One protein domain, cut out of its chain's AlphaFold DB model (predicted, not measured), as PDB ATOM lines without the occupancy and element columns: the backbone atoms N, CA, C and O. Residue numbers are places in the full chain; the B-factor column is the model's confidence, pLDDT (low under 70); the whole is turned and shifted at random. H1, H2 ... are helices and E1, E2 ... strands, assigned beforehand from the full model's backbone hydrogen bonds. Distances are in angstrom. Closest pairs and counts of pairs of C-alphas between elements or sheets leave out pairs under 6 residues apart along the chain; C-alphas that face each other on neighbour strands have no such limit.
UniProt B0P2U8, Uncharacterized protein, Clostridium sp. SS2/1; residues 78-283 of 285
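AT A GLANCE: This is residues 78 to 283 of the 285 residues of an uncharacterized protein of Clostridium sp. SS2/1 (UniProt B0P2U8). A strongly twisted sheet of three strands, E3, E4 and E5, is covered on one face by the long helix H4 and on the other by the helical hairpin H5 and H6. The small strand hairpin E1 and E2 sits near E5, a separate group of helices H1, H2 and H3 makes one far end of the domain, and H7 lies between that hairpin and H1. The printed part has 206 residues with seven named helices and five named strands, in the order H1 H2 H3 E1 E2 E3 E4 E5 H4 H5 H6 H7; both sheets, E3 - E4 - E5 and E1 - E2, are antiparallel, and the class is mixed, helices and strands. The whole is compact, with a radius of gyration of the C-alphas of 19.0 A and spans of 57 by 43 by 30 A.

HOW THE PARTS SIT: E3, residues 147 to 154, E4, residues 163 to 172, and E5, residues 179 to 187, form a meander, each strand the antiparallel neighbour of the one before. N 151 and O 169 are 2.9 A apart, and N 168 and O 182 2.8 A, within hydrogen-bond range. Three layers arise, with helices on both faces: H4, residues 195 to 210, is on one face at a height over the sheet of 8.3 A, and H5, residues 221 to 230, and H6, residues 240 to 251, are on the opposite face at 6.4 A and 9.5 A. H6 runs along E4 at 14 degrees on the local plane. H5 and H6 touch, closest at C-alphas of Lys 225 and Leu 244, 6.6 A, at a shallow tilt of 21 degrees, opposite ways. In the hairpin of E1, residues 125 to 127, and E2, residues 131 to 134, N 126 and O 133 are 2.8 A apart; the closest C-alphas of E1 and E5, Ser 125 and Thr 182, are 5.4 A apart. H1, residues 80 to 90, touches H3, residues 105 to 117, closest at C-alphas of Ser 82 and Ala 110, 5.9 A. H2, residues 95 to 102, and H3 only just touch, only at the corner, with 3 pairs of C-alphas within 8 A, through residues 107 to 108 of H3 alone; the closest are Leu 102 and Leu 108, 4.8 A. H7, residues 268 to 276, is close to but not clearly touching H1, at 7.7 A between C-alphas of Ser 80 and Asp 276. In each of the seven helices every O i to N i+4 pair is within hydrogen-bond range.

IN THESE COORDINATES: H1 begins at C-alpha 80 (119.366, 117.260, 171.067) and H7 ends at C-alpha 276 (123.049, 123.176, 167.728). E4 measures 27.9 A, E5 26.6 A, H4 22.6 A, E3 20.3 A and H3 18.4 A.

THE WHOLE: The C-alphas farthest apart, Ser 94 and Glu 232, are 61.3 A apart. The printed part has no cut; E2 to E3 and H6 to H7 are long links. Residues 91 to 96 stand free. The mean pLDDT of the printed part is 84.8, with residues 85 to 86, 89 to 92, 155 to 163, 186 to 196 and 283 under 70.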
ATOM      1  N   ASP A  78     121.119 113.223 165.357       83.75
ATOM      2  CA  ASP A  78     120.779 114.352 166.237       83.75
ATOM      3  C   ASP A  78     120.446 113.862 167.652       83.75
ATOM      4  O   ASP A  78     119.536 113.055 167.861       83.75
ATOM      5  N   LEU A  79     121.205 114.354 168.634       78.88
ATOM      6  CA  LEU A  79     121.071 113.962 170.035       78.88
ATOM      7  C   LEU A  79     120.426 115.041 170.902       78.88
ATOM      8  O   LEU A  79     120.404 114.900 172.126       78.88
ATOM      9  N   SER A  80     119.898 116.116 170.320       76.94
ATOM     10  CA  SER A  80     119.366 117.260 171.067       76.94
ATOM     11  C   SER A  80     118.306 116.839 172.094       76.94
ATOM     12  O   SER A  80     118.340 117.272 173.253       76.94
ATOM     13  N   GLU A  81     117.408 115.927 171.713       74.19
ATOM     14  CA  GLU A  81     116.396 115.371 172.616       74.19
ATOM     15  C   GLU A  81     117.004 114.408 173.649       74.19
ATOM     16  O   GLU A  81     116.759 114.566 174.851       74.19
ATOM     17  N   SER A  82     117.843 113.457 173.221       72.25
ATOM     18  CA  SER A  82     118.518 112.491 174.103       72.25
ATOM     19  C   SER A  82     119.354 113.191 175.180       72.25
ATOM     20  O   SER A  82     119.227 112.886 176.369       72.25
ATOM     21  N   ILE A  83     120.135 114.208 174.811       71.75
ATOM     22  CA  ILE A  83     120.898 115.037 175.750       71.75
ATOM     23  C   ILE A  83     119.978 115.860 176.640       71.75
ATOM     24  O   ILE A  83     120.243 115.965 177.840       71.75
ATOM     25  N   GLY A  84     118.904 116.440 176.102       72.38
ATOM     26  CA  GLY A  84     117.906 117.155 176.896       72.38
ATOM     27  C   GLY A  84     117.317 116.271 177.999       72.38
ATOM     28  O   GLY A  84     117.283 116.665 179.170       72.38
ATOM     29  N   ASN A  85     116.944 115.042 177.643       69.44
ATOM     30  CA  ASN A  85     116.418 114.033 178.556       69.44
ATOM     31  C   ASN A  85     117.456 113.611 179.598       69.44
ATOM     32  O   ASN A  85     117.161 113.632 180.796       69.44
ATOM     33  N   VAL A  86     118.686 113.304 179.177       69.56
ATOM     34  CA  VAL A  86     119.795 112.972 180.081       69.56
ATOM     35  C   VAL A  86     120.066 114.136 181.041       69.56
ATOM     36  O   VAL A  86     119.976 113.959 182.253       69.56
ATOM     37  N   ARG A  87     120.274 115.368 180.560       70.38
ATOM     38  CA  ARG A  87     120.520 116.552 181.412       70.38
ATOM     39  C   ARG A  87     119.387 116.805 182.409       70.38
ATOM     40  O   ARG A  87     119.661 117.049 183.588       70.38
ATOM     41  N   LYS A  88     118.125 116.722 181.974       72.19
ATOM     42  CA  LYS A  88     116.950 116.857 182.853       72.19
ATOM     43  C   LYS A  88     116.938 115.776 183.934       72.19
ATOM     44  O   LYS A  88     116.669 116.077 185.095       72.19
ATOM     45  N   ASN A  89     117.273 114.542 183.565       66.19
ATOM     46  CA  ASN A  89     117.347 113.412 184.483       66.19
ATOM     47  C   ASN A  89     118.566 113.452 185.410       66.19
ATOM     48  O   ASN A  89     118.528 112.773 186.433       66.19
ATOM     49  N   LEU A  90     119.612 114.219 185.099       66.31
ATOM     50  CA  LEU A  90     120.855 114.277 185.874       66.31
ATOM     51  C   LEU A  90     120.945 115.470 186.839       66.31
ATOM     52  O   LEU A  90     121.675 115.406 187.829       66.31
ATOM     53  N   LYS A  91     120.220 116.566 186.583       66.94
ATOM     54  CA  LYS A  91     120.344 117.804 187.368       66.94
ATOM     55  C   LYS A  91     120.019 117.574 188.854       66.94
ATOM     56  O   LYS A  91     118.875 117.315 189.215       66.94
ATOM     57  N   GLY A  92     121.029 117.721 189.718       63.97
ATOM     58  CA  GLY A  92     120.895 117.645 191.179       63.97
ATOM     59  C   GLY A  92     120.801 116.231 191.768       63.97
ATOM     60  O   GLY A  92     120.415 116.093 192.927       63.97
ATOM     61  N   LYS A  93     121.127 115.182 191.000       70.50
ATOM     62  CA  LYS A  93     121.036 113.787 191.460       70.50
ATOM     63  C   LYS A  93     122.331 113.267 192.102       70.50
ATOM     64  O   LYS A  93     123.427 113.703 191.769       70.50
ATOM     65  N   SER A  94     122.188 112.323 193.037       76.31
ATOM     66  CA  SER A  94     123.298 111.655 193.739       76.31
ATOM     67  C   SER A  94     123.924 110.529 192.900       76.31
ATOM     68  O   SER A  94     123.314 110.054 191.946       76.31
ATOM     69  N   ALA A  95     125.115 110.047 193.277       74.81
ATOM     70  CA  ALA A  95     125.793 108.928 192.602       74.81
ATOM     71  C   ALA A  95     124.938 107.644 192.524       74.81
ATOM     72  O   ALA A  95     124.928 106.962 191.511       74.81
ATOM     73  N   ARG A  96     124.124 107.356 193.545       75.69
ATOM     74  CA  ARG A  96     123.185 106.221 193.513       75.69
ATOM     75  C   ARG A  96     122.116 106.370 192.425       75.69
ATOM     76  O   ARG A  96     121.732 105.403 191.781       75.69
ATOM     77  N   ALA A  97     121.647 107.591 192.194       71.94
ATOM     78  CA  ALA A  97     120.678 107.859 191.142       71.94
ATOM     79  C   ALA A  97     121.295 107.822 189.730       71.94
ATOM     80  O   ALA A  97     120.553 107.684 188.759       71.94
ATOM     81  N   TRP A  98     122.626 107.918 189.609       71.00
ATOM     82  CA  TRP A  98     123.341 107.584 188.373       71.00
ATOM     83  C   TRP A  98     123.291 106.085 188.095       71.00
ATOM     84  O   TRP A  98     122.920 105.689 186.995       71.00
ATOM     85  N   GLU A  99     123.606 105.256 189.092       74.50
ATOM     86  CA  GLU A  99     123.561 103.793 188.963       74.50
ATOM     87  C   GLU A  99     122.152 103.301 188.602       74.50
ATOM     88  O   GLU A  99     121.996 102.469 187.714       74.50
ATOM     89  N   GLU A 100     121.114 103.873 189.219       76.88
ATOM     90  CA  GLU A 100     119.711 103.555 188.912       76.88
ATOM     91  C   GLU A 100     119.242 104.046 187.530       76.88
ATOM     92  O   GLU A 100     118.268 103.521 186.994       76.88
ATOM     93  N   LEU A 101     119.876 105.074 186.957       73.19
ATOM     94  CA  LEU A 101     119.571 105.536 185.598       73.19
ATOM     95  C   LEU A 101     120.262 104.649 184.560       73.19
ATOM     96  O   LEU A 101     119.635 104.257 183.582       73.19
ATOM     97  N   LEU A 102     121.537 104.333 184.791       75.19
ATOM     98  CA  LEU A 102     122.348 103.488 183.915       75.19
ATOM     99  C   LEU A 102     121.921 102.016 183.949       75.19
ATOM    100  O   LEU A 102     122.218 101.280 183.016       75.19
ATOM    101  N   SER A 103     121.215 101.582 184.997       78.06
ATOM    102  CA  SER A 103     120.617 100.245 185.059       78.06
ATOM    103  C   SER A 103     119.331 100.106 184.239       78.06
ATOM    104  O   SER A 103     118.827  98.994 184.101       78.06
ATOM    105  N   LYS A 104     118.790 101.207 183.699       78.19
ATOM    106  CA  LYS A 104     117.656 101.189 182.769       78.19
ATOM    107  C   LYS A 104     118.167 101.198 181.334       78.19
ATOM    108  O   LYS A 104     118.997 102.038 180.994       78.19
ATOM    109  N   ASP A 105     117.584 100.353 180.487       77.38
ATOM    110  CA  ASP A 105     117.973 100.218 179.077       77.38
ATOM    111  C   ASP A 105     117.956 101.559 178.328       77.38
ATOM    112  O   ASP A 105     118.916 101.900 177.646       77.38
ATOM    113  N   GLU A 106     116.920 102.380 178.528       73.00
ATOM    114  CA  GLU A 106     116.802 103.708 177.904       73.00
ATOM    115  C   GLU A 106     117.907 104.682 178.353       73.00
ATOM    116  O   GLU A 106     118.415 105.471 177.558       73.00
ATOM    117  N   GLY A 107     118.296 104.631 179.631       72.00
ATOM    118  CA  GLY A 107     119.340 105.494 180.186       72.00
ATOM    119  C   GLY A 107     120.732 105.087 179.710       72.00
ATOM    120  O   GLY A 107     121.545 105.948 179.376       72.00
ATOM    121  N   LEU A 108     120.990 103.780 179.634       78.50
ATOM    122  CA  LEU A 108     122.222 103.237 179.075       78.50
ATOM    123  C   LEU A 108     122.338 103.547 177.578       78.50
ATOM    124  O   LEU A 108     123.386 104.014 177.138       78.50
ATOM    125  N   GLN A 109     121.261 103.349 176.815       79.50
ATOM    126  CA  GLN A 109     121.232 103.599 175.375       79.50
ATOM    127  C   GLN A 109     121.528 105.067 175.046       79.50
ATOM    128  O   GLN A 109     122.410 105.340 174.235       79.50
ATOM    129  N   ALA A 110     120.882 106.012 175.739       75.75
ATOM    130  CA  ALA A 110     121.139 107.438 175.538       75.75
ATOM    131  C   ALA A 110     122.601 107.815 175.838       75.75
ATOM    132  O   ALA A 110     123.198 108.632 175.140       75.75
ATOM    133  N   VAL A 111     123.208 107.210 176.863       78.06
ATOM    134  CA  VAL A 111     124.621 107.438 177.196       78.06
ATOM    135  C   VAL A 111     125.548 106.857 176.129       78.06
ATOM    136  O   VAL A 111     126.500 107.525 175.730       78.06
ATOM    137  N   LEU A 112     125.271 105.649 175.630       80.69
ATOM    138  CA  LEU A 112     126.046 105.032 174.549       80.69
ATOM    139  C   LEU A 112     125.959 105.837 173.246       80.69
ATOM    140  O   LEU A 112     126.977 106.017 172.579       80.69
ATOM    141  N   GLU A 113     124.783 106.367 172.910       79.31
ATOM    142  CA  GLU A 113     124.593 107.256 171.759       79.31
ATOM    143  C   GLU A 113     125.441 108.523 171.892       79.31
ATOM    144  O   GLU A 113     126.212 108.825 170.980       79.31
ATOM    145  N   ILE A 114     125.395 109.186 173.055       80.56
ATOM    146  CA  ILE A 114     126.230 110.358 173.368       80.56
ATOM    147  C   ILE A 114     127.719 110.039 173.217       80.56
ATOM    148  O   ILE A 114     128.451 110.818 172.611       80.56
ATOM    149  N   PHE A 115     128.182 108.900 173.734       80.69
ATOM    150  CA  PHE A 115     129.581 108.497 173.570       80.69
ATOM    151  C   PHE A 115     129.942 108.226 172.107       80.69
ATOM    152  O   PHE A 115     131.051 108.540 171.686       80.69
ATOM    153  N   SER A 116     129.021 107.665 171.320       81.56
ATOM    154  CA  SER A 116     129.278 107.346 169.914       81.56
ATOM    155  C   SER A 116     129.388 108.595 169.026       81.56
ATOM    156  O   SER A 116     130.142 108.591 168.050       81.56
ATOM    157  N   THR A 117     128.686 109.678 169.359       84.56
ATOM    158  CA  THR A 117     128.689 110.923 168.572       84.56
ATOM    159  C   THR A 117     129.555 112.025 169.174       84.56
ATOM    160  O   THR A 117     129.694 113.088 168.574       84.56
ATOM    161  N   GLN A 118     130.167 111.776 170.333       87.00
ATOM    162  CA  GLN A 118     131.122 112.684 170.948       87.00
ATOM    163  C   GLN A 118     132.268 112.991 169.986       87.00
ATOM    164  O   GLN A 118     132.924 112.086 169.467       87.00
ATOM    165  N   VAL A 119     132.512 114.281 169.768       89.75
ATOM    166  CA  VAL A 119     133.532 114.758 168.839       89.75
ATOM    167  C   VAL A 119     134.802 115.057 169.616       89.75
ATOM    168  O   VAL A 119     134.783 115.837 170.565       89.75
ATOM    169  N   SER A 120     135.908 114.444 169.212       87.31
ATOM    170  CA  SER A 120     137.240 114.729 169.746       87.31
ATOM    171  C   SER A 120     138.073 115.456 168.697       87.31
ATOM    172  O   SER A 120     138.079 115.066 167.527       87.31
ATOM    173  N   GLU A 121     138.767 116.511 169.114       85.62
ATOM    174  CA  GLU A 121     139.666 117.273 168.244       85.62
ATOM    175  C   GLU A 121     140.942 116.494 167.908       85.62
ATOM    176  O   GLU A 121     141.407 115.634 168.661       85.62
ATOM    177  N   GLY A 122     141.512 116.808 166.749       80.19
ATOM    178  CA  GLY A 122     142.719 116.181 166.242       80.19
ATOM    179  C   GLY A 122     143.264 116.938 165.039       80.19
ATOM    180  O   GLY A 122     142.542 117.639 164.335       80.19
ATOM    181  N   TYR A 123     144.559 116.780 164.774       83.62
ATOM    182  CA  TYR A 123     145.197 117.417 163.622       83.62
ATOM    183  C   TYR A 123     144.539 116.979 162.309       83.62
ATOM    184  O   TYR A 123     144.476 115.787 161.992       83.62
ATOM    185  N   GLY A 124     144.091 117.964 161.531       87.25
ATOM    186  CA  GLY A 124     143.434 117.782 160.236       87.25
ATOM    187  C   GLY A 124     141.948 117.416 160.318       87.25
ATOM    188  O   GLY A 124     141.209 117.709 159.376       87.25
ATOM    189  N   SER A 125     141.482 116.829 161.425       91.81
ATOM    190  CA  SER A 125     140.079 116.449 161.585       91.81
ATOM    191  C   SER A 125     139.636 116.350 163.044       91.81
ATOM    192  O   SER A 125     140.317 115.722 163.854       91.81
ATOM    193  N   ALA A 126     138.421 116.811 163.321       92.44
ATOM    194  CA  ALA A 126     137.687 116.487 164.536       92.44
ATOM    195  C   ALA A 126     136.702 115.345 164.253       92.44
ATOM    196  O   ALA A 126     135.936 115.414 163.291       92.44
ATOM    197  N   MET A 127     136.729 114.286 165.061       91.38
ATOM    198  CA  MET A 127     136.064 113.017 164.740       91.38
ATOM    199  C   MET A 127     135.172 112.525 165.879       91.38
ATOM    200  O   MET A 127     135.557 112.582 167.046       91.38
ATOM    201  N   SER A 128     134.014 111.974 165.519       91.69
ATOM    202  CA  SER A 128     133.242 111.040 166.342       91.69
ATOM    203  C   SER A 128     133.334 109.625 165.755       91.69
ATOM    204  O   SER A 128     134.069 109.387 164.795       91.69
ATOM    205  N   THR A 129     132.574 108.665 166.294       90.88
ATOM    206  CA  THR A 129     132.443 107.339 165.655       90.88
ATOM    207  C   THR A 129     131.456 107.334 164.483       90.88
ATOM    208  O   THR A 129     131.331 106.317 163.805       90.88
ATOM    209  N   LYS A 130     130.732 108.440 164.251       94.62
ATOM    210  CA  LYS A 130     129.660 108.543 163.245       94.62
ATOM    211  C   LYS A 130     129.981 109.483 162.095       94.62
ATOM    212  O   LYS A 130     129.547 109.245 160.978       94.62
ATOM    213  N   PHE A 131     130.742 110.536 162.350       96.56
ATOM    214  CA  PHE A 131     131.102 111.529 161.344       96.56
ATOM    215  C   PHE A 131     132.401 112.232 161.734       96.56
ATOM    216  O   PHE A 131     132.889 112.105 162.861       96.56
ATOM    217  N   PHE A 132     132.952 113.014 160.814       96.00
ATOM    218  CA  PHE A 132     134.070 113.904 161.101       96.00
ATOM    219  C   PHE A 132     133.932 115.248 160.384       96.00
ATOM    220  O   PHE A 132     133.250 115.357 159.369       96.00
ATOM    221  N   SER A 133     134.606 116.267 160.911       96.31
ATOM    222  CA  SER A 133     134.831 117.567 160.268       96.31
ATOM    223  C   SER A 133     136.317 117.752 160.032       96.31
ATOM    224  O   SER A 133     137.134 117.296 160.829       96.31
ATOM    225  N   LEU A 134     136.680 118.485 158.986       95.25
ATOM    226  CA  LEU A 134     138.054 118.941 158.809       95.25
ATOM    227  C   LEU A 134     138.293 120.182 159.676       95.25
ATOM    228  O   LEU A 134     137.463 121.090 159.692       95.25
ATOM    229  N   THR A 135     139.411 120.231 160.397       92.75
ATOM    230  CA  THR A 135     139.737 121.367 161.284       92.75
ATOM    231  C   THR A 135     140.110 122.620 160.496       92.75
ATOM    232  O   THR A 135     139.725 123.722 160.865       92.75
ATOM    233  N   ASP A 136     140.739 122.456 159.332       92.19
ATOM    234  CA  ASP A 136     141.088 123.566 158.436       92.19
ATOM    235  C   ASP A 136     139.870 124.205 157.738       92.19
ATOM    236  O   ASP A 136     139.979 125.296 157.177       92.19
ATOM    237  N   PHE A 137     138.721 123.518 157.709       94.50
ATOM    238  CA  PHE A 137     137.571 123.900 156.885       94.50
ATOM    239  C   PHE A 137     136.287 123.896 157.704       94.50
ATOM    240  O   PHE A 137     135.668 122.856 157.951       94.50
ATOM    241  N   LYS A 138     135.858 125.093 158.097       94.75
ATOM    242  CA  LYS A 138     134.732 125.251 159.013       94.75
ATOM    243  C   LYS A 138     133.435 124.640 158.487       94.75
ATOM    244  O   LYS A 138     133.085 124.783 157.314       94.75
ATOM    245  N   ARG A 139     132.672 124.043 159.401       95.94
ATOM    246  CA  ARG A 139     131.322 123.511 159.166       95.94
ATOM    247  C   ARG A 139     131.269 122.433 158.077       95.94
ATOM    248  O   ARG A 139     130.213 122.234 157.475       95.94
ATOM    249  N   THR A 140     132.391 121.764 157.817       97.00
ATOM    250  CA  THR A 140     132.430 120.554 156.993       97.00
ATOM    251  C   THR A 140     131.994 119.357 157.825       97.00
ATOM    252  O   THR A 140     132.243 119.313 159.022       97.00
ATOM    253  N   VAL A 141     131.282 118.409 157.226       97.44
ATOM    254  CA  VAL A 141     130.858 117.178 157.897       97.44
ATOM    255  C   VAL A 141     130.840 116.079 156.854       97.44
ATOM    256  O   VAL A 141     130.264 116.264 155.787       97.44
ATOM    257  N   VAL A 142     131.454 114.953 157.178       97.69
ATOM    258  CA  VAL A 142     131.463 113.750 156.350       97.69
ATOM    259  C   VAL A 142     130.988 112.586 157.205       97.69
ATOM    260  O   VAL A 142     131.457 112.428 158.335       97.69
ATOM    261  N   ASP A 143     130.062 111.780 156.686       97.69
ATOM    262  CA  ASP A 143     129.589 110.573 157.369       97.69
ATOM    263  C   ASP A 143     130.693 109.500 157.333       97.69
ATOM    264  O   ASP A 143     131.356 109.294 156.312       97.69
ATOM    265  N   MET A 144     130.905 108.787 158.440       97.00
ATOM    266  CA  MET A 144     131.842 107.659 158.456       97.00
ATOM    267  C   MET A 144     131.392 106.525 157.528       97.00
ATOM    268  O   MET A 144     132.228 105.754 157.056       97.00
ATOM    269  N   GLU A 145     130.092 106.438 157.228       97.19
ATOM    270  CA  GLU A 145     129.556 105.522 156.219       97.19
ATOM    271  C   GLU A 145     130.041 105.825 154.797       97.19
ATOM    272  O   GLU A 145     130.061 104.913 153.969       97.19
ATOM    273  N   ASP A 146     130.470 107.052 154.496       98.00
ATOM    274  CA  ASP A 146     131.001 107.380 153.172       98.00
ATOM    275  C   ASP A 146     132.456 106.925 153.005       98.00
ATOM    276  O   ASP A 146     132.951 106.841 151.880       98.00
ATOM    277  N   VAL A 147     133.168 106.604 154.088       98.31
ATOM    278  CA  VAL A 147     134.574 106.190 154.030       98.31
ATOM    279  C   VAL A 147     134.687 104.775 153.460       98.31
ATOM    280  O   VAL A 147     134.305 103.794 154.098       98.31
ATOM    281  N   PHE A 148     135.282 104.654 152.269       98.06
ATOM    282  CA  PHE A 148     135.445 103.370 151.578       98.06
ATOM    283  C   PHE A 148     136.879 102.822 151.628       98.06
ATOM    284  O   PHE A 148     137.090 101.634 151.377       98.06
ATOM    285  N   ALA A 149     137.877 103.656 151.940       98.31
ATOM    286  CA  ALA A 149     139.256 103.214 152.140       98.31
ATOM    287  C   ALA A 149     140.010 104.124 153.113       98.31
ATOM    288  O   ALA A 149     139.830 105.340 153.103       98.31
ATOM    289  N   VAL A 150     140.933 103.540 153.881       98.06
ATOM    290  CA  VAL A 150     141.862 104.289 154.737       98.06
ATOM    291  C   VAL A 150     143.291 103.829 154.474       98.06
ATOM    292  O   VAL A 150     143.620 102.649 154.606       98.06
ATOM    293  N   GLY A 151     144.146 104.772 154.082       96.94
ATOM    294  CA  GLY A 151     145.568 104.544 153.845       96.94
ATOM    295  C   GLY A 151     146.438 105.156 154.938       96.94
ATOM    296  O   GLY A 151     146.303 106.335 155.244       96.94
ATOM    297  N   LEU A 152     147.367 104.383 155.498       93.62
ATOM    298  CA  LEU A 152     148.264 104.827 156.570       93.62
ATOM    299  C   LEU A 152     149.656 105.172 156.029       93.62
ATOM    300  O   LEU A 152     150.212 104.442 155.212       93.62
ATOM    301  N   THR A 153     150.272 106.248 156.509       89.50
ATOM    302  CA  THR A 153     151.694 106.530 156.267       89.50
ATOM    303  C   THR A 153     152.294 107.288 157.443       89.50
ATOM    304  O   THR A 153     151.616 108.072 158.098       89.50
ATOM    305  N   SER A 154     153.576 107.072 157.743       80.25
ATOM    306  CA  SER A 154     154.274 107.975 158.672       80.25
ATOM    307  C   SER A 154     154.484 109.321 157.984       80.25
ATOM    308  O   SER A 154     154.852 109.356 156.806       80.25
ATOM    309  N   ASN A 155     154.284 110.420 158.709       68.38
ATOM    310  CA  ASN A 155     154.688 111.735 158.224       68.38
ATOM    311  C   ASN A 155     156.119 112.034 158.691       68.38
ATOM    312  O   ASN A 155     156.371 112.205 159.878       68.38
ATOM    313  N   CYS A 156     157.063 112.105 157.752       53.25
ATOM    314  CA  CYS A 156     158.478 112.373 158.032       53.25
ATOM    315  C   CYS A 156     158.796 113.852 158.323       53.25
ATOM    316  O   CYS A 156     159.936 114.184 158.639       53.25
ATOM    317  N   GLN A 157     157.825 114.763 158.187       59.84
ATOM    318  CA  GLN A 157     158.041 116.199 158.404       59.84
ATOM    319  C   GLN A 157     157.783 116.655 159.844       59.84
ATOM    320  O   GLN A 157     158.129 117.791 160.179       59.84
ATOM    321  N   PHE A 158     157.188 115.797 160.675       57.97
ATOM    322  CA  PHE A 158     156.835 116.090 162.061       57.97
ATOM    323  C   PHE A 158     157.498 115.052 162.970       57.97
ATOM    324  O   PHE A 158     156.936 114.009 163.289       57.97
ATOM    325  N   HIS A 159     158.750 115.335 163.318       54.31
ATOM    326  CA  HIS A 159     159.531 114.582 164.293       54.31
ATOM    327  C   HIS A 159     159.771 115.479 165.508       54.31
ATOM    328  O   HIS A 159     160.869 115.997 165.700       54.31
ATOM    329  N   GLU A 160     158.732 115.712 166.307       52.34
ATOM    330  CA  GLU A 160     158.915 116.291 167.638       52.34
ATOM    331  C   GLU A 160     159.195 115.167 168.639       52.34
ATOM    332  O   GLU A 160     158.296 114.528 169.180       52.34
ATOM    333  N   GLY A 161     160.487 114.909 168.849       59.34
ATOM    334  CA  GLY A 161     160.982 113.994 169.874       59.34
ATOM    335  C   GLY A 161     160.522 112.543 169.711       59.34
ATOM    336  O   GLY A 161     160.669 111.928 168.657       59.34
ATOM    337  N   ASP A 162     160.002 112.006 170.809       59.66
ATOM    338  CA  ASP A 162     159.658 110.607 171.052       59.66
ATOM    339  C   ASP A 162     158.192 110.309 170.648       59.66
ATOM    340  O   ASP A 162     157.454 109.659 171.384       59.66
ATOM    341  N   VAL A 163     157.698 110.806 169.509       67.12
ATOM    342  CA  VAL A 163     156.291 110.610 169.085       67.12
ATOM    343  C   VAL A 163     156.213 110.091 167.646       67.12
ATOM    344  O   VAL A 163     156.727 110.711 166.718       67.12
ATOM    345  N   ASP A 164     155.559 108.942 167.449       71.25
ATOM    346  CA  ASP A 164     155.208 108.411 166.127       71.25
ATOM    347  C   ASP A 164     153.928 109.093 165.656       71.25
ATOM    348  O   ASP A 164     152.898 109.006 166.325       71.25
ATOM    349  N   THR A 165     153.997 109.763 164.510       78.69
ATOM    350  CA  THR A 165     152.855 110.456 163.915       78.69
ATOM    351  C   THR A 165     152.419 109.722 162.655       78.69
ATOM    352  O   THR A 165     153.136 109.679 161.648       78.69
ATOM    353  N   ILE A 166     151.226 109.136 162.716       86.12
ATOM    354  CA  ILE A 166     150.606 108.405 161.615       86.12
ATOM    355  C   ILE A 166     149.621 109.342 160.929       86.12
ATOM    356  O   ILE A 166     148.627 109.738 161.530       86.12
ATOM    357  N   LEU A 167     149.887 109.660 159.664       90.38
ATOM    358  CA  LEU A 167     148.889 110.223 158.766       90.38
ATOM    359  C   LEU A 167     147.976 109.091 158.298       90.38
ATOM    360  O   LEU A 167     148.441 108.117 157.698       90.38
ATOM    361  N   CYS A 168     146.685 109.259 158.524       93.44
ATOM    362  CA  CYS A 168     145.640 108.453 157.926       93.44
ATOM    363  C   CYS A 168     144.979 109.284 156.826       93.44
ATOM    364  O   CYS A 168     144.622 110.446 157.024       93.44
ATOM    365  N   VAL A 169     144.862 108.692 155.646       96.56
ATOM    366  CA  VAL A 169     144.221 109.282 154.475       96.56
ATOM    367  C   VAL A 169     142.909 108.548 154.272       96.56
ATOM    368  O   VAL A 169     142.920 107.381 153.877       96.56
ATOM    369  N   LEU A 170     141.801 109.214 154.572       97.69
ATOM    370  CA  LEU A 170     140.459 108.679 154.383       97.69
ATOM    371  C   LEU A 170     140.016 109.027 152.967       97.69
ATOM    372  O   LEU A 170     140.057 110.195 152.584       97.69
ATOM    373  N   PHE A 171     139.597 108.026 152.203       98.12
ATOM    374  CA  PHE A 171     138.954 108.197 150.905       98.12
ATOM    375  C   PHE A 171     137.465 107.928 151.062       98.12
ATOM    376  O   PHE A 171     137.077 106.918 151.659       98.12
ATOM    377  N   THR A 172     136.645 108.833 150.544       98.06
ATOM    378  CA  THR A 172     135.211 108.866 150.823       98.06
ATOM    379  C   THR A 172     134.400 108.865 149.528       98.06
ATOM    380  O   THR A 172     134.874 109.266 148.464       98.06
ATOM    381  N   ASN A 173     133.161 108.402 149.626       97.50
ATOM    382  CA  ASN A 173     132.146 108.533 148.593       97.50
ATOM    383  C   ASN A 173     131.372 109.859 148.695       97.50
ATOM    384  O   ASN A 173     130.464 110.074 147.888       97.50
ATOM    385  N   ASP A 174     131.744 110.735 149.636       97.00
ATOM    386  CA  ASP A 174     131.182 112.074 149.774       97.00
ATOM    387  C   ASP A 174     131.542 112.902 148.524       97.00
ATOM    388  O   ASP A 174     132.724 113.022 148.175       97.00
ATOM    389  N   PRO A 175     130.548 113.474 147.821       93.19
ATOM    390  CA  PRO A 175     130.780 114.166 146.555       93.19
ATOM    391  C   PRO A 175     131.521 115.501 146.716       93.19
ATOM    392  O   PRO A 175     132.018 116.045 145.730       93.19
ATOM    393  N   TYR A 176     131.602 116.041 147.933       95.81
ATOM    394  CA  TYR A 176     132.198 117.339 148.231       95.81
ATOM    395  C   TYR A 176     133.547 117.217 148.952       95.81
ATOM    396  O   TYR A 176     134.381 118.115 148.819       95.81
ATOM    397  N   ILE A 177     133.783 116.120 149.684       96.62
ATOM    398  CA  ILE A 177     135.028 115.848 150.424       96.62
ATOM    399  C   ILE A 177     135.512 114.414 150.139       96.62
ATOM    400  O   ILE A 177     135.473 113.565 151.028       96.62
ATOM    401  N   PRO A 178     136.036 114.123 148.932       95.69
ATOM    402  CA  PRO A 178     136.438 112.771 148.533       95.69
ATOM    403  C   PRO A 178     137.681 112.263 149.273       95.69
ATOM    404  O   PRO A 178     137.990 111.073 149.252       95.69
ATOM    405  N   VAL A 179     138.464 113.158 149.883       96.50
ATOM    406  CA  VAL A 179     139.660 112.767 150.627       96.50
ATOM    407  C   VAL A 179     139.910 113.675 151.823       96.50
ATOM    408  O   VAL A 179     139.850 114.901 151.715       96.50
ATOM    409  N   ALA A 180     140.245 113.068 152.956       95.81
ATOM    410  CA  ALA A 180     140.461 113.758 154.217       95.81
ATOM    411  C   ALA A 180     141.754 113.288 154.907       95.81
ATOM    412  O   ALA A 180     142.043 112.086 154.930       95.81
ATOM    413  N   PRO A 181     142.557 114.215 155.456       93.88
ATOM    414  CA  PRO A 181     143.657 113.888 156.349       93.88
ATOM    415  C   PRO A 181     143.164 113.732 157.795       93.88
ATOM    416  O   PRO A 181     142.309 114.480 158.255       93.88
ATOM    417  N   THR A 182     143.777 112.823 158.542       91.12
ATOM    418  CA  THR A 182     143.719 112.823 160.009       91.12
ATOM    419  C   THR A 182     145.004 112.248 160.577       91.12
ATOM    420  O   THR A 182     145.637 111.391 159.952       91.12
ATOM    421  N   PHE A 183     145.434 112.732 161.737       86.19
ATOM    422  CA  PHE A 183     146.702 112.327 162.330       86.19
ATOM    423  C   PHE A 183     146.521 111.752 163.720       86.19
ATOM    424  O   PHE A 183     145.875 112.336 164.583       86.19
ATOM    425  N   PHE A 184     147.215 110.643 163.952       81.19
ATOM    426  CA  PHE A 184     147.310 110.013 165.256       81.19
ATOM    427  C   PHE A 184     148.744 110.085 165.759       81.19
ATOM    428  O   PHE A 184     149.685 109.712 165.055       81.19
ATOM    429  N   GLN A 185     148.898 110.540 166.997       75.62
ATOM    430  CA  GLN A 185     150.172 110.575 167.699       75.62
ATOM    431  C   GLN A 185     150.250 109.421 168.702       75.62
ATOM    432  O   GLN A 185     149.376 109.246 169.549       75.62
ATOM    433  N   GLY A 186     151.319 108.632 168.634       63.88
ATOM    434  CA  GLY A 186     151.653 107.615 169.627       63.88
ATOM    435  C   GLY A 186     152.987 107.932 170.294       63.88
ATOM    436  O   GLY A 186     153.979 108.144 169.608       63.88
ATOM    437  N   LYS A 187     153.058 107.919 171.631       57.84
ATOM    438  CA  LYS A 187     154.335 108.087 172.350       57.84
ATOM    439  C   LYS A 187     155.279 106.908 172.059       57.84
ATOM    440  O   LYS A 187     154.980 105.767 172.420       57.84
ATOM    441  N   LEU A 188     156.423 107.186 171.449       51.44
ATOM    442  CA  LEU A 188     157.601 106.324 171.401       51.44
ATOM    443  C   LEU A 188     158.377 106.488 172.720       51.44
ATOM    444  O   LEU A 188     158.393 107.556 173.314       51.44
ATOM    445  N   LYS A 189     158.995 105.427 173.240       48.12
ATOM    446  CA  LYS A 189     160.076 105.565 174.232       48.12
ATOM    447  C   LYS A 189     161.389 105.150 173.578       48.12
ATOM    448  O   LYS A 189     161.372 104.320 172.666       48.12
ATOM    449  N   LEU A 190     162.502 105.661 174.113       44.34
ATOM    450  CA  LEU A 190     163.889 105.614 173.605       44.34
ATOM    451  C   LEU A 190     164.471 104.250 173.133       44.34
ATOM    452  O   LEU A 190     165.609 104.210 172.686       44.34
ATOM    453  N   PHE A 191     163.742 103.131 173.202       44.03
ATOM    454  CA  PHE A 191     164.206 101.802 172.764       44.03
ATOM    455  C   PHE A 191     163.148 100.967 172.014       44.03
ATOM    456  O   PHE A 191     163.304  99.759 171.841       44.03
ATOM    457  N   GLU A 192     162.054 101.570 171.545       47.16
ATOM    458  CA  GLU A 192     160.878 100.818 171.092       47.16
ATOM    459  C   GLU A 192     160.633 100.896 169.577       47.16
ATOM    460  O   GLU A 192     159.587 101.351 169.115       47.16
ATOM    461  N   LEU A 193     161.547 100.312 168.793       44.06
ATOM    462  CA  LEU A 193     161.369 100.023 167.354       44.06
ATOM    463  C   LEU A 193     160.115  99.165 167.035       44.06
ATOM    464  O   LEU A 193     159.727  99.028 165.876       44.06
ATOM    465  N   GLY A 194     159.454  98.587 168.048       44.50
ATOM    466  CA  GLY A 194     158.255  97.750 167.914       44.50
ATOM    467  C   GLY A 194     156.902  98.463 168.065       44.50
ATOM    468  O   GLY A 194     155.880  97.853 167.751       44.50
ATOM    469  N   LYS A 195     156.843  99.724 168.527       51.12
ATOM    470  CA  LYS A 195     155.560 100.377 168.874       51.12
ATOM    471  C   LYS A 195     154.832 101.079 167.733       51.12
ATOM    472  O   LYS A 195     153.609 101.151 167.816       51.12
ATOM    473  N   SER A 196     155.502 101.445 166.637       59.75
ATOM    474  CA  SER A 196     154.791 101.902 165.428       59.75
ATOM    475  C   SER A 196     153.788 100.849 164.942       59.75
ATOM    476  O   SER A 196     152.651 101.165 164.607       59.75
ATOM    477  N   LYS A 197     154.140  99.555 165.039       71.00
ATOM    478  CA  LYS A 197     153.213  98.449 164.744       71.00
ATOM    479  C   LYS A 197     151.993  98.430 165.668       71.00
ATOM    480  O   LYS A 197     150.910  98.083 165.214       71.00
ATOM    481  N   LYS A 198     152.147  98.795 166.948       75.88
ATOM    482  CA  LYS A 198     151.037  98.838 167.915       75.88
ATOM    483  C   LYS A 198     150.121 100.034 167.659       75.88
ATOM    484  O   LYS A 198     148.912  99.846 167.653       75.88
ATOM    485  N   THR A 199     150.677 101.222 167.417       77.31
ATOM    486  CA  THR A 199     149.883 102.411 167.070       77.31
ATOM    487  C   THR A 199     149.135 102.189 165.758       77.31
ATOM    488  O   THR A 199     147.927 102.377 165.714       77.31
ATOM    489  N   ARG A 200     149.810 101.671 164.722       85.56
ATOM    490  CA  ARG A 200     149.173 101.295 163.447       85.56
ATOM    491  C   ARG A 200     148.068 100.272 163.637       85.56
ATOM    492  O   ARG A 200     146.992 100.459 163.087       85.56
ATOM    493  N   LYS A 201     148.307  99.228 164.437       86.94
ATOM    494  CA  LYS A 201     147.286  98.230 164.763       86.94
ATOM    495  C   LYS A 201     146.070  98.875 165.432       86.94
ATOM    496  O   LYS A 201     144.962  98.621 164.992       86.94
ATOM    497  N   HIS A 202     146.275  99.741 166.422       85.19
ATOM    498  CA  HIS A 202     145.175 100.433 167.094       85.19
ATOM    499  C   HIS A 202     144.385 101.347 166.146       85.19
ATOM    500  O   HIS A 202     143.163 101.320 166.152       85.19
ATOM    501  N   VAL A 203     145.079 102.111 165.298       88.56
ATOM    502  CA  VAL A 203     144.454 102.952 164.265       88.56
ATOM    503  C   VAL A 203     143.678 102.102 163.254       88.56
ATOM    504  O   VAL A 203     142.579 102.471 162.859       88.56
ATOM    505  N   THR A 204     144.224 100.949 162.864       93.38
ATOM    506  CA  THR A 204     143.556  99.990 161.972       93.38
ATOM    507  C   THR A 204     142.266  99.482 162.614       93.38
ATOM    508  O   THR A 204     141.205  99.649 162.029       93.38
ATOM    509  N   GLU A 205     142.346  98.957 163.840       92.25
ATOM    510  CA  GLU A 205     141.191  98.450 164.596       92.25
ATOM    511  C   GLU A 205     140.124  99.535 164.814       92.25
ATOM    512  O   GLU A 205     138.932  99.252 164.726       92.25
ATOM    513  N   LEU A 206     140.539 100.784 165.065       91.69
ATOM    514  CA  LEU A 206     139.630 101.920 165.194       91.69
ATOM    515  C   LEU A 206     138.859 102.168 163.894       91.69
ATOM    516  O   LEU A 206     137.634 102.226 163.926       91.69
ATOM    517  N   PHE A 207     139.552 102.308 162.760       95.12
ATOM    518  CA  PHE A 207     138.899 102.589 161.478       95.12
ATOM    519  C   PHE A 207     138.047 101.424 160.976       95.12
ATOM    520  O   PHE A 207     136.970 101.659 160.443       95.12
ATOM    521  N   GLU A 208     138.472 100.181 161.196       95.94
ATOM    522  CA  GLU A 208     137.652  98.999 160.898       95.94
ATOM    523  C   GLU A 208     136.366  98.952 161.737       95.94
ATOM    524  O   GLU A 208     135.358  98.418 161.279       95.94
ATOM    525  N   LEU A 209     136.379  99.525 162.946       92.75
ATOM    526  CA  LEU A 209     135.200  99.617 163.806       92.75
ATOM    527  C   LEU A 209     134.254 100.755 163.397       92.75
ATOM    528  O   LEU A 209     133.039 100.566 163.425       92.75
ATOM    529  N   ILE A 210     134.789 101.939 163.075       93.62
ATOM    530  CA  ILE A 210     133.973 103.150 162.877       93.62
ATOM    531  C   ILE A 210     133.599 103.419 161.415       93.62
ATOM    532  O   ILE A 210     132.662 104.170 161.181       93.62
ATOM    533  N   CYS A 211     134.280 102.809 160.438       96.81
ATOM    534  CA  CYS A 211     133.962 102.938 159.012       96.81
ATOM    535  C   CYS A 211     133.289 101.650 158.501       96.81
ATOM    536  O   CYS A 211     133.976 100.719 158.074       96.81
ATOM    537  N   PRO A 212     131.949 101.560 158.518       95.50
ATOM    538  CA  PRO A 212     131.244 100.308 158.228       95.50
ATOM    539  C   PRO A 212     131.294  99.882 156.750       95.50
ATOM    540  O   PRO A 212     131.082  98.708 156.452       95.50
ATOM    541  N   ASN A 213     131.591 100.804 155.826       97.06
ATOM    542  CA  ASN A 213     131.510 100.583 154.375       97.06
ATOM    543  C   ASN A 213     132.883 100.503 153.685       97.06
ATOM    544  O   ASN A 213     133.003 100.758 152.482       97.06
ATOM    545  N   LEU A 214     133.930 100.129 154.424       98.06
ATOM    546  CA  LEU A 214     135.259  99.917 153.855       98.06
ATOM    547  C   LEU A 214     135.221  98.841 152.758       98.06
ATOM    548  O   LEU A 214     134.906  97.677 152.999       98.06
ATOM    549  N   THR A 215     135.599  99.219 151.538       97.12
ATOM    550  CA  THR A 215     135.741  98.302 150.393       97.12
ATOM    551  C   THR A 215     137.180  97.814 150.212       97.12
ATOM    552  O   THR A 215     137.433  96.838 149.493       97.12
ATOM    553  N   TYR A 216     138.117  98.474 150.896       97.19
ATOM    554  CA  TYR A 216     139.519  98.101 151.028       97.19
ATOM    555  C   TYR A 216     139.864  97.961 152.514       97.19
ATOM    556  O   TYR A 216     139.411  98.783 153.312       97.19
ATOM    557  N   PRO A 217     140.698  96.979 152.902       96.31
ATOM    558  CA  PRO A 217     141.178  96.899 154.277       96.31
ATOM    559  C   PRO A 217     141.985  98.152 154.626       96.31
ATOM    560  O   PRO A 217     142.670  98.715 153.761       96.31
ATOM    561  N   VAL A 218     141.950  98.555 155.898       97.56
ATOM    562  CA  VAL A 218     142.832  99.615 156.397       97.56
ATOM    563  C   VAL A 218     144.270  99.119 156.280       97.56
ATOM    564  O   VAL A 218     144.632  98.063 156.798       97.56
ATOM    565  N   GLN A 219     145.100  99.838 155.529       96.06
ATOM    566  CA  GLN A 219     146.435  99.354 155.175       96.06
ATOM    567  C   GLN A 219     147.418 100.493 154.917       96.06
ATOM    568  O   GLN A 219     147.040 101.654 154.781       96.06
ATOM    569  N   GLU A 220     148.706 100.166 154.801       95.25
ATOM    570  CA  GLU A 220     149.717 101.142 154.389       95.25
ATOM    571  C   GLU A 220     149.375 101.746 153.022       95.25
ATOM    572  O   GLU A 220     149.034 101.040 152.069       95.25
ATOM    573  N   LEU A 221     149.558 103.056 152.897       95.38
ATOM    574  CA  LEU A 221     149.230 103.833 151.707       95.38
ATOM    575  C   LEU A 221     149.964 103.310 150.459       95.38
ATOM    576  O   LEU A 221     149.401 103.275 149.367       95.38
ATOM    577  N   LYS A 222     151.197 102.813 150.631       94.88
ATOM    578  CA  LYS A 222     151.974 102.144 149.572       94.88
ATOM    579  C   LYS A 222     151.312 100.853 149.081       94.88
ATOM    580  O   LYS A 222     151.342 100.573 147.881       94.88
ATOM    581  N   SER A 223     150.729 100.071 149.988       96.94
ATOM    582  CA  SER A 223     150.015  98.834 149.654       96.94
ATOM    583  C   SER A 223     148.708  99.149 148.936       96.94
ATOM    584  O   SER A 223     148.476  98.609 147.853       96.94
ATOM    585  N   LEU A 224     147.940 100.119 149.448       97.62
ATOM    586  CA  LEU A 224     146.730 100.612 148.789       97.62
ATOM    587  C   LEU A 224     147.041 101.110 147.368       97.62
ATOM    588  O   LEU A 224     146.401 100.689 146.410       97.62
ATOM    589  N   LYS A 225     148.099 101.915 147.192       97.56
ATOM    590  CA  LYS A 225     148.564 102.389 145.874       97.56
ATOM    591  C   LYS A 225     148.806 101.247 144.892       97.56
ATOM    592  O   LYS A 225     148.454 101.358 143.719       97.56
ATOM    593  N   LYS A 226     149.451 100.169 145.348       97.56
ATOM    594  CA  LYS A 226     149.739  98.993 144.517       97.56
ATOM    595  C   LYS A 226     148.448  98.283 144.114       97.56
ATOM    596  O   LYS A 226     148.306  97.957 142.939       97.56
ATOM    597  N   GLN A 227     147.526  98.100 145.057       97.31
ATOM    598  CA  GLN A 227     146.230  97.476 144.805       97.31
ATOM    599  C   GLN A 227     145.394  98.289 143.805       97.31
ATOM    600  O   GLN A 227     144.979  97.758 142.778       97.31
ATOM    601  N   ILE A 228     145.252  99.599 144.022       97.12
ATOM    602  CA  ILE A 228     144.524 100.494 143.111       97.12
ATOM    603  C   ILE A 228     145.134 100.488 141.705       97.12
ATOM    604  O   ILE A 228     144.417 100.478 140.708       97.12
ATOM    605  N   LYS A 229     146.468 100.454 141.580       96.69
ATOM    606  CA  LYS A 229     147.126 100.369 140.265       96.69
ATOM    607  C   LYS A 229     146.753  99.101 139.497       96.69
ATOM    608  O   LYS A 229     146.628  99.190 138.275       96.69
ATOM    609  N   SER A 230     146.594  97.971 140.189       96.00
ATOM    610  CA  SER A 230     146.245  96.685 139.573       96.00
ATOM    611  C   SER A 230     144.765  96.526 139.226       96.00
ATOM    612  O   SER A 230     144.442  95.678 138.403       96.00
ATOM    613  N   GLU A 231     143.878  97.314 139.829       94.88
ATOM    614  CA  GLU A 231     142.440  97.259 139.554       94.88
ATOM    615  C   GLU A 231     142.086  98.101 138.322       94.88
ATOM    616  O   GLU A 231     142.744  99.101 138.044       94.88
ATOM    617  N   GLU A 232     141.065  97.713 137.559       92.62
ATOM    618  CA  GLU A 232     140.590  98.517 136.424       92.62
ATOM    619  C   GLU A 232     139.966  99.828 136.918       92.62
ATOM    620  O   GLU A 232     140.386 100.906 136.501       92.62
ATOM    621  N   ASN A 233     139.060  99.714 137.894       92.69
ATOM    622  CA  ASN A 233     138.335 100.811 138.524       92.69
ATOM    623  C   ASN A 233     138.446 100.727 140.052       92.69
ATOM    624  O   ASN A 233     138.594  99.640 140.609       92.69
ATOM    625  N   VAL A 234     138.348 101.877 140.719       93.62
ATOM    626  CA  VAL A 234     138.287 101.972 142.184       93.62
ATOM    627  C   VAL A 234     136.889 101.569 142.651       93.62
ATOM    628  O   VAL A 234     135.901 101.893 142.000       93.62
ATOM    629  N   LYS A 235     136.778 100.904 143.804       90.62
ATOM    630  CA  LYS A 235     135.493 100.506 144.413       90.62
ATOM    631  C   LYS A 235     134.763 101.651 145.145       90.62
ATOM    632  O   LYS A 235     134.020 101.398 146.089       90.62
ATOM    633  N   GLY A 236     134.994 102.894 144.738       91.38
ATOM    634  CA  GLY A 236     134.387 104.100 145.304       91.38
ATOM    635  C   GLY A 236     134.119 105.138 144.215       91.38
ATOM    636  O   GLY A 236     134.433 104.912 143.049       91.38
ATOM    637  N   ASN A 237     133.572 106.291 144.592       90.44
ATOM    638  CA  ASN A 237     133.109 107.327 143.657       90.44
ATOM    639  C   ASN A 237     134.224 108.255 143.129       90.44
ATOM    640  O   ASN A 237     133.938 109.296 142.541       90.44
ATOM    641  N   ILE A 238     135.494 107.898 143.335       91.88
ATOM    642  CA  ILE A 238     136.657 108.699 142.931       91.88
ATOM    643  C   ILE A 238     137.338 108.037 141.733       91.88
ATOM    644  O   ILE A 238     137.599 106.832 141.748       91.88
ATOM    645  N   ASP A 239     137.698 108.836 140.727       93.69
ATOM    646  CA  ASP A 239     138.475 108.355 139.588       93.69
ATOM    647  C   ASP A 239     139.831 107.766 140.021       93.69
ATOM    648  O   ASP A 239     140.509 108.254 140.935       93.69
ATOM    649  N   LYS A 240     140.264 106.716 139.314       95.69
ATOM    650  CA  LYS A 240     141.524 106.016 139.586       95.69
ATOM    651  C   LYS A 240     142.740 106.949 139.544       95.69
ATOM    652  O   LYS A 240     143.671 106.779 140.333       95.69
ATOM    653  N   GLN A 241     142.785 107.912 138.629       95.56
ATOM    654  CA  GLN A 241     143.901 108.853 138.540       95.56
ATOM    655  C   GLN A 241     143.888 109.843 139.701       95.56
ATOM    656  O   GLN A 241     144.949 110.144 140.256       95.56
ATOM    657  N   ASP A 242     142.707 110.291 140.121       94.06
ATOM    658  CA  ASP A 242     142.570 111.218 141.242       94.06
ATOM    659  C   ASP A 242     142.977 110.579 142.569       94.06
ATOM    660  O   ASP A 242     143.794 111.155 143.294       94.06
ATOM    661  N   ILE A 243     142.540 109.349 142.860       95.81
ATOM    662  CA  ILE A 243     142.995 108.643 144.069       95.81
ATOM    663  C   ILE A 243     144.522 108.454 144.068       95.81
ATOM    664  O   ILE A 243     145.184 108.705 145.077       95.81
ATOM    665  N   LEU A 244     145.131 108.101 142.927       97.00
ATOM    666  CA  LEU A 244     146.586 107.937 142.810       97.00
ATOM    667  C   LEU A 244     147.339 109.267 142.976       97.00
ATOM    668  O   LEU A 244     148.439 109.292 143.549       97.00
ATOM    669  N   LYS A 245     146.750 110.374 142.517       95.75
ATOM    670  CA  LYS A 245     147.250 111.734 142.732       95.75
ATOM    671  C   LYS A 245     147.193 112.105 144.214       95.75
ATOM    672  O   LYS A 245     148.192 112.603 144.735       95.75
ATOM    673  N   TYR A 246     146.092 111.825 144.910       95.75
ATOM    674  CA  TYR A 246     145.968 112.095 146.348       95.75
ATOM    675  C   TYR A 246     146.929 111.259 147.184       95.75
ATOM    676  O   TYR A 246     147.629 111.816 148.027       95.75
ATOM    677  N   ILE A 247     147.067 109.967 146.876       95.94
ATOM    678  CA  ILE A 247     148.087 109.108 147.486       95.94
ATOM    679  C   ILE A 247     149.481 109.727 147.325       95.94
ATOM    680  O   ILE A 247     150.235 109.830 148.287       95.94
ATOM    681  N   SER A 248     149.827 110.186 146.121       93.62
ATOM    682  CA  SER A 248     151.150 110.770 145.864       93.62
ATOM    683  C   SER A 248     151.356 112.105 146.602       93.62
ATOM    684  O   SER A 248     152.459 112.389 147.075       93.62
ATOM    685  N   LYS A 249     150.299 112.917 146.755       92.94
ATOM    686  CA  LYS A 249     150.339 114.139 147.578       92.94
ATOM    687  C   LYS A 249     150.554 113.822 149.061       92.94
ATOM    688  O   LYS A 249     151.354 114.496 149.708       92.94
ATOM    689  N   ALA A 250     149.892 112.789 149.579       92.81
ATOM    690  CA  ALA A 250     150.051 112.340 150.958       92.81
ATOM    691  C   ALA A 250     151.457 111.779 151.234       92.81
ATOM    692  O   ALA A 250     152.083 112.174 152.214       92.81
ATOM    693  N   GLU A 251     152.014 110.957 150.333       90.19
ATOM    694  CA  GLU A 251     153.394 110.441 150.440       90.19
ATOM    695  C   GLU A 251     154.453 111.560 150.480       90.19
ATOM    696  O   GLU A 251     155.533 111.375 151.036       90.19
ATOM    697  N   THR A 252     154.146 112.724 149.898       88.88
ATOM    698  CA  THR A 252     155.029 113.902 149.856       88.88
ATOM    699  C   THR A 252     154.668 114.975 150.888       88.88
ATOM    700  O   THR A 252     155.265 116.053 150.868       88.88
ATOM    701  N   ALA A 253     153.706 114.700 151.781       87.44
ATOM    702  CA  ALA A 253     153.190 115.633 152.787       87.44
ATOM    703  C   ALA A 253     152.860 117.025 152.202       87.44
ATOM    704  O   ALA A 253     153.290 118.071 152.700       87.44
ATOM    705  N   SER A 254     152.122 117.039 151.090       88.69
ATOM    706  CA  SER A 254     151.788 118.251 150.334       88.69
ATOM    707  C   SER A 254     150.284 118.539 150.301       88.69
ATOM    708  O   SER A 254     149.449 117.678 150.578       88.69
ATOM    709  N   GLY A 255     149.921 119.780 149.959       88.69
ATOM    710  CA  GLY A 255     148.523 120.213 149.907       88.69
ATOM    711  C   GLY A 255     147.840 120.098 151.271       88.69
ATOM    712  O   GLY A 255     148.382 120.589 152.259       88.69
ATOM    713  N   ILE A 256     146.680 119.438 151.301       90.88
ATOM    714  CA  ILE A 256     145.924 119.152 152.528       90.88
ATOM    715  C   ILE A 256     146.586 118.094 153.420       90.88
ATOM    716  O   ILE A 256     146.071 117.839 154.486       90.88
ATOM    717  N   PHE A 257     147.692 117.457 153.015       91.50
ATOM    718  CA  PHE A 257     148.407 116.456 153.829       91.50
ATOM    719  C   PHE A 257     149.639 117.033 154.541       91.50
ATOM    720  O   PHE A 257     150.419 116.303 155.157       91.50
ATOM    721  N   ASN A 258     149.854 118.346 154.435       88.00
ATOM    722  CA  ASN A 258     150.977 119.018 155.069       88.00
ATOM    723  C   ASN A 258     150.650 119.382 156.522       88.00
ATOM    724  O   ASN A 258     150.064 120.430 156.775       88.00
ATOM    725  N   LEU A 259     151.092 118.547 157.463       78.44
ATOM    726  CA  LEU A 259     150.823 118.714 158.896       78.44
ATOM    727  C   LEU A 259     151.278 120.070 159.465       78.44
ATOM    728  O   LEU A 259     150.630 120.600 160.353       78.44
ATOM    729  N   LYS A 260     152.345 120.686 158.931       81.38
ATOM    730  CA  LYS A 260     152.818 122.009 159.397       81.38
ATOM    731  C   LYS A 260     151.860 123.154 159.060       81.38
ATOM    732  O   LYS A 260     152.102 124.283 159.474       81.38
ATOM    733  N   LYS A 261     150.860 122.893 158.220       83.62
ATOM    734  CA  LYS A 261     149.859 123.862 157.766       83.62
ATOM    735  C   LYS A 261     148.446 123.490 158.208       83.62
ATOM    736  O   LYS A 261     147.521 124.103 157.692       83.62
ATOM    737  N   MET A 262     148.308 122.467 159.051       83.56
ATOM    738  CA  MET A 262     147.015 122.032 159.559       83.56
ATOM    739  C   MET A 262     146.759 122.614 160.929       83.56
ATOM    740  O   MET A 262     147.660 122.664 161.769       83.56
ATOM    741  N   GLU A 263     145.505 122.951 161.151       86.19
ATOM    742  CA  GLU A 263     144.980 123.337 162.440       86.19
ATOM    743  C   GLU A 263     144.685 122.089 163.287       86.19
ATOM    744  O   GLU A 263     144.243 121.043 162.788       86.19
ATOM    745  N   PHE A 264     144.969 122.197 164.584       84.56
ATOM    746  CA  PHE A 264     144.557 121.211 165.583       84.56
ATOM    747  C   PHE A 264     143.148 121.511 166.090       84.56
ATOM    748  O   PHE A 264     142.309 120.614 166.157       84.56
ATOM    749  N   ASP A 265     142.909 122.780 166.422       86.94
ATOM    750  CA  ASP A 265     141.669 123.232 167.031       86.94
ATOM    751  C   ASP A 265     140.555 123.311 165.990       86.94
ATOM    752  O   ASP A 265     140.747 123.744 164.848       86.94
ATOM    753  N   MET A 266     139.358 122.908 166.397       90.00
ATOM    754  CA  MET A 266     138.181 123.046 165.563       90.00
ATOM    755  C   MET A 266     137.748 124.521 165.491       90.00
ATOM    756  O   MET A 266     137.715 125.209 166.514       90.00
ATOM    757  N   PRO A 267     137.339 125.034 164.314       91.62
ATOM    758  CA  PRO A 267     136.804 126.386 164.212       91.62
ATOM    759  C   PRO A 267     135.554 126.556 165.081       91.62
ATOM    760  O   PRO A 267     134.665 125.701 165.065       91.62
ATOM    761  N   MET A 268     135.445 127.694 165.771       92.50
ATOM    762  CA  MET A 268     134.320 128.004 166.664       92.50
ATOM    763  C   MET A 268     132.962 127.875 165.958       92.50
ATOM    764  O   MET A 268     132.001 127.391 166.545       92.50
ATOM    765  N   GLU A 269     132.857 128.254 164.681       93.19
ATOM    766  CA  GLU A 269     131.604 128.115 163.930       93.19
ATOM    767  C   GLU A 269     131.213 126.653 163.660       93.19
ATOM    768  O   GLU A 269     130.034 126.362 163.458       93.19
ATOM    769  N   THR A 270     132.184 125.738 163.629       94.69
ATOM    770  CA  THR A 270     131.935 124.292 163.553       94.69
ATOM    771  C   THR A 270     131.506 123.755 164.914       94.69
ATOM    772  O   THR A 270     130.556 122.984 164.977       94.69
ATOM    773  N   GLU A 271     132.148 124.203 165.996       93.44
ATOM    774  CA  GLU A 271     131.758 123.844 167.366       93.44
ATOM    775  C   GLU A 271     130.305 124.256 167.640       93.44
ATOM    776  O   GLU A 271     129.496 123.418 168.024       93.44
ATOM    777  N   MET A 272     129.936 125.502 167.325       92.94
ATOM    778  CA  MET A 272     128.554 125.985 167.455       92.94
ATOM    779  C   MET A 272     127.566 125.160 166.625       92.94
ATOM    780  O   MET A 272     126.477 124.845 167.095       92.94
ATOM    781  N   LEU A 273     127.946 124.782 165.398       94.38
ATOM    782  CA  LEU A 273     127.119 123.904 164.570       94.38
ATOM    783  C   LEU A 273     126.898 122.551 165.254       94.38
ATOM    784  O   LEU A 273     125.793 122.034 165.218       94.38
ATOM    785  N   PHE A 274     127.925 121.965 165.859       93.38
ATOM    786  CA  PHE A 274     127.788 120.702 166.579       93.38
ATOM    787  C   PHE A 274     126.922 120.838 167.832       93.38
ATOM    788  O   PHE A 274     126.061 119.990 168.064       93.38
ATOM    789  N   GLU A 275     127.067 121.926 168.586       89.56
ATOM    790  CA  GLU A 275     126.215 122.215 169.741       89.56
ATOM    791  C   GLU A 275     124.731 122.364 169.369       89.56
ATOM    792  O   GLU A 275     123.880 121.852 170.100       89.56
ATOM    793  N   ASP A 276     124.421 122.993 168.228       89.94
ATOM    794  CA  ASP A 276     123.049 123.176 167.728       89.94
ATOM    795  C   ASP A 276     122.317 121.842 167.469       89.94
ATOM    796  O   ASP A 276     121.094 121.793 167.580       89.94
ATOM    797  N   TYR A 277     123.056 120.768 167.163       90.31
ATOM    798  CA  TYR A 277     122.537 119.400 166.970       90.31
ATOM    799  C   TYR A 277     122.796 118.481 168.180       90.31
ATOM    800  O   TYR A 277     122.637 117.260 168.114       90.31
ATOM    801  N   GLY A 278     123.239 119.050 169.304       87.75
ATOM    802  CA  GLY A 278     123.472 118.292 170.527       87.75
ATOM    803  C   GLY A 278     124.690 117.370 170.469       87.75
ATOM    804  O   GLY A 278     124.701 116.343 171.137       87.75
ATOM    805  N   TYR A 279     125.738 117.698 169.719       90.31
ATOM    806  CA  TYR A 279     126.979 116.921 169.729       90.31
ATOM    807  C   TYR A 279     127.984 117.504 170.728       90.31
ATOM    808  O   TYR A 279     128.392 118.657 170.585       90.31
ATOM    809  N   PRO A 280     128.410 116.746 171.757       85.56
ATOM    810  CA  PRO A 280     129.397 117.237 172.705       85.56
ATOM    811  C   PRO A 280     130.795 117.238 172.078       85.56
ATOM    812  O   PRO A 280     131.264 116.207 171.592       85.56
ATOM    813  N   VAL A 281     131.478 118.379 172.160       86.56
ATOM    814  CA  VAL A 281     132.873 118.536 171.729       86.56
ATOM    815  C   VAL A 281     133.807 118.402 172.933       86.56
ATOM    816  O   VAL A 281     133.675 119.112 173.931       86.56
ATOM    817  N   LEU A 282     134.752 117.467 172.852       80.62
ATOM    818  CA  LEU A 282     135.845 117.322 173.804       80.62
ATOM    819  C   LEU A 282     137.038 118.150 173.344       80.62
ATOM    820  O   LEU A 282     137.693 117.805 172.360       80.62
ATOM    821  N   LYS A 283     137.347 119.195 174.108       69.44
ATOM    822  CA  LYS A 283     138.575 119.966 173.922       69.44
ATOM    823  C   LYS A 283     139.756 119.186 174.477       69.44
ATOM    824  O   LYS A 283     139.670 118.621 175.574       69.44
TER     825      LYS A 283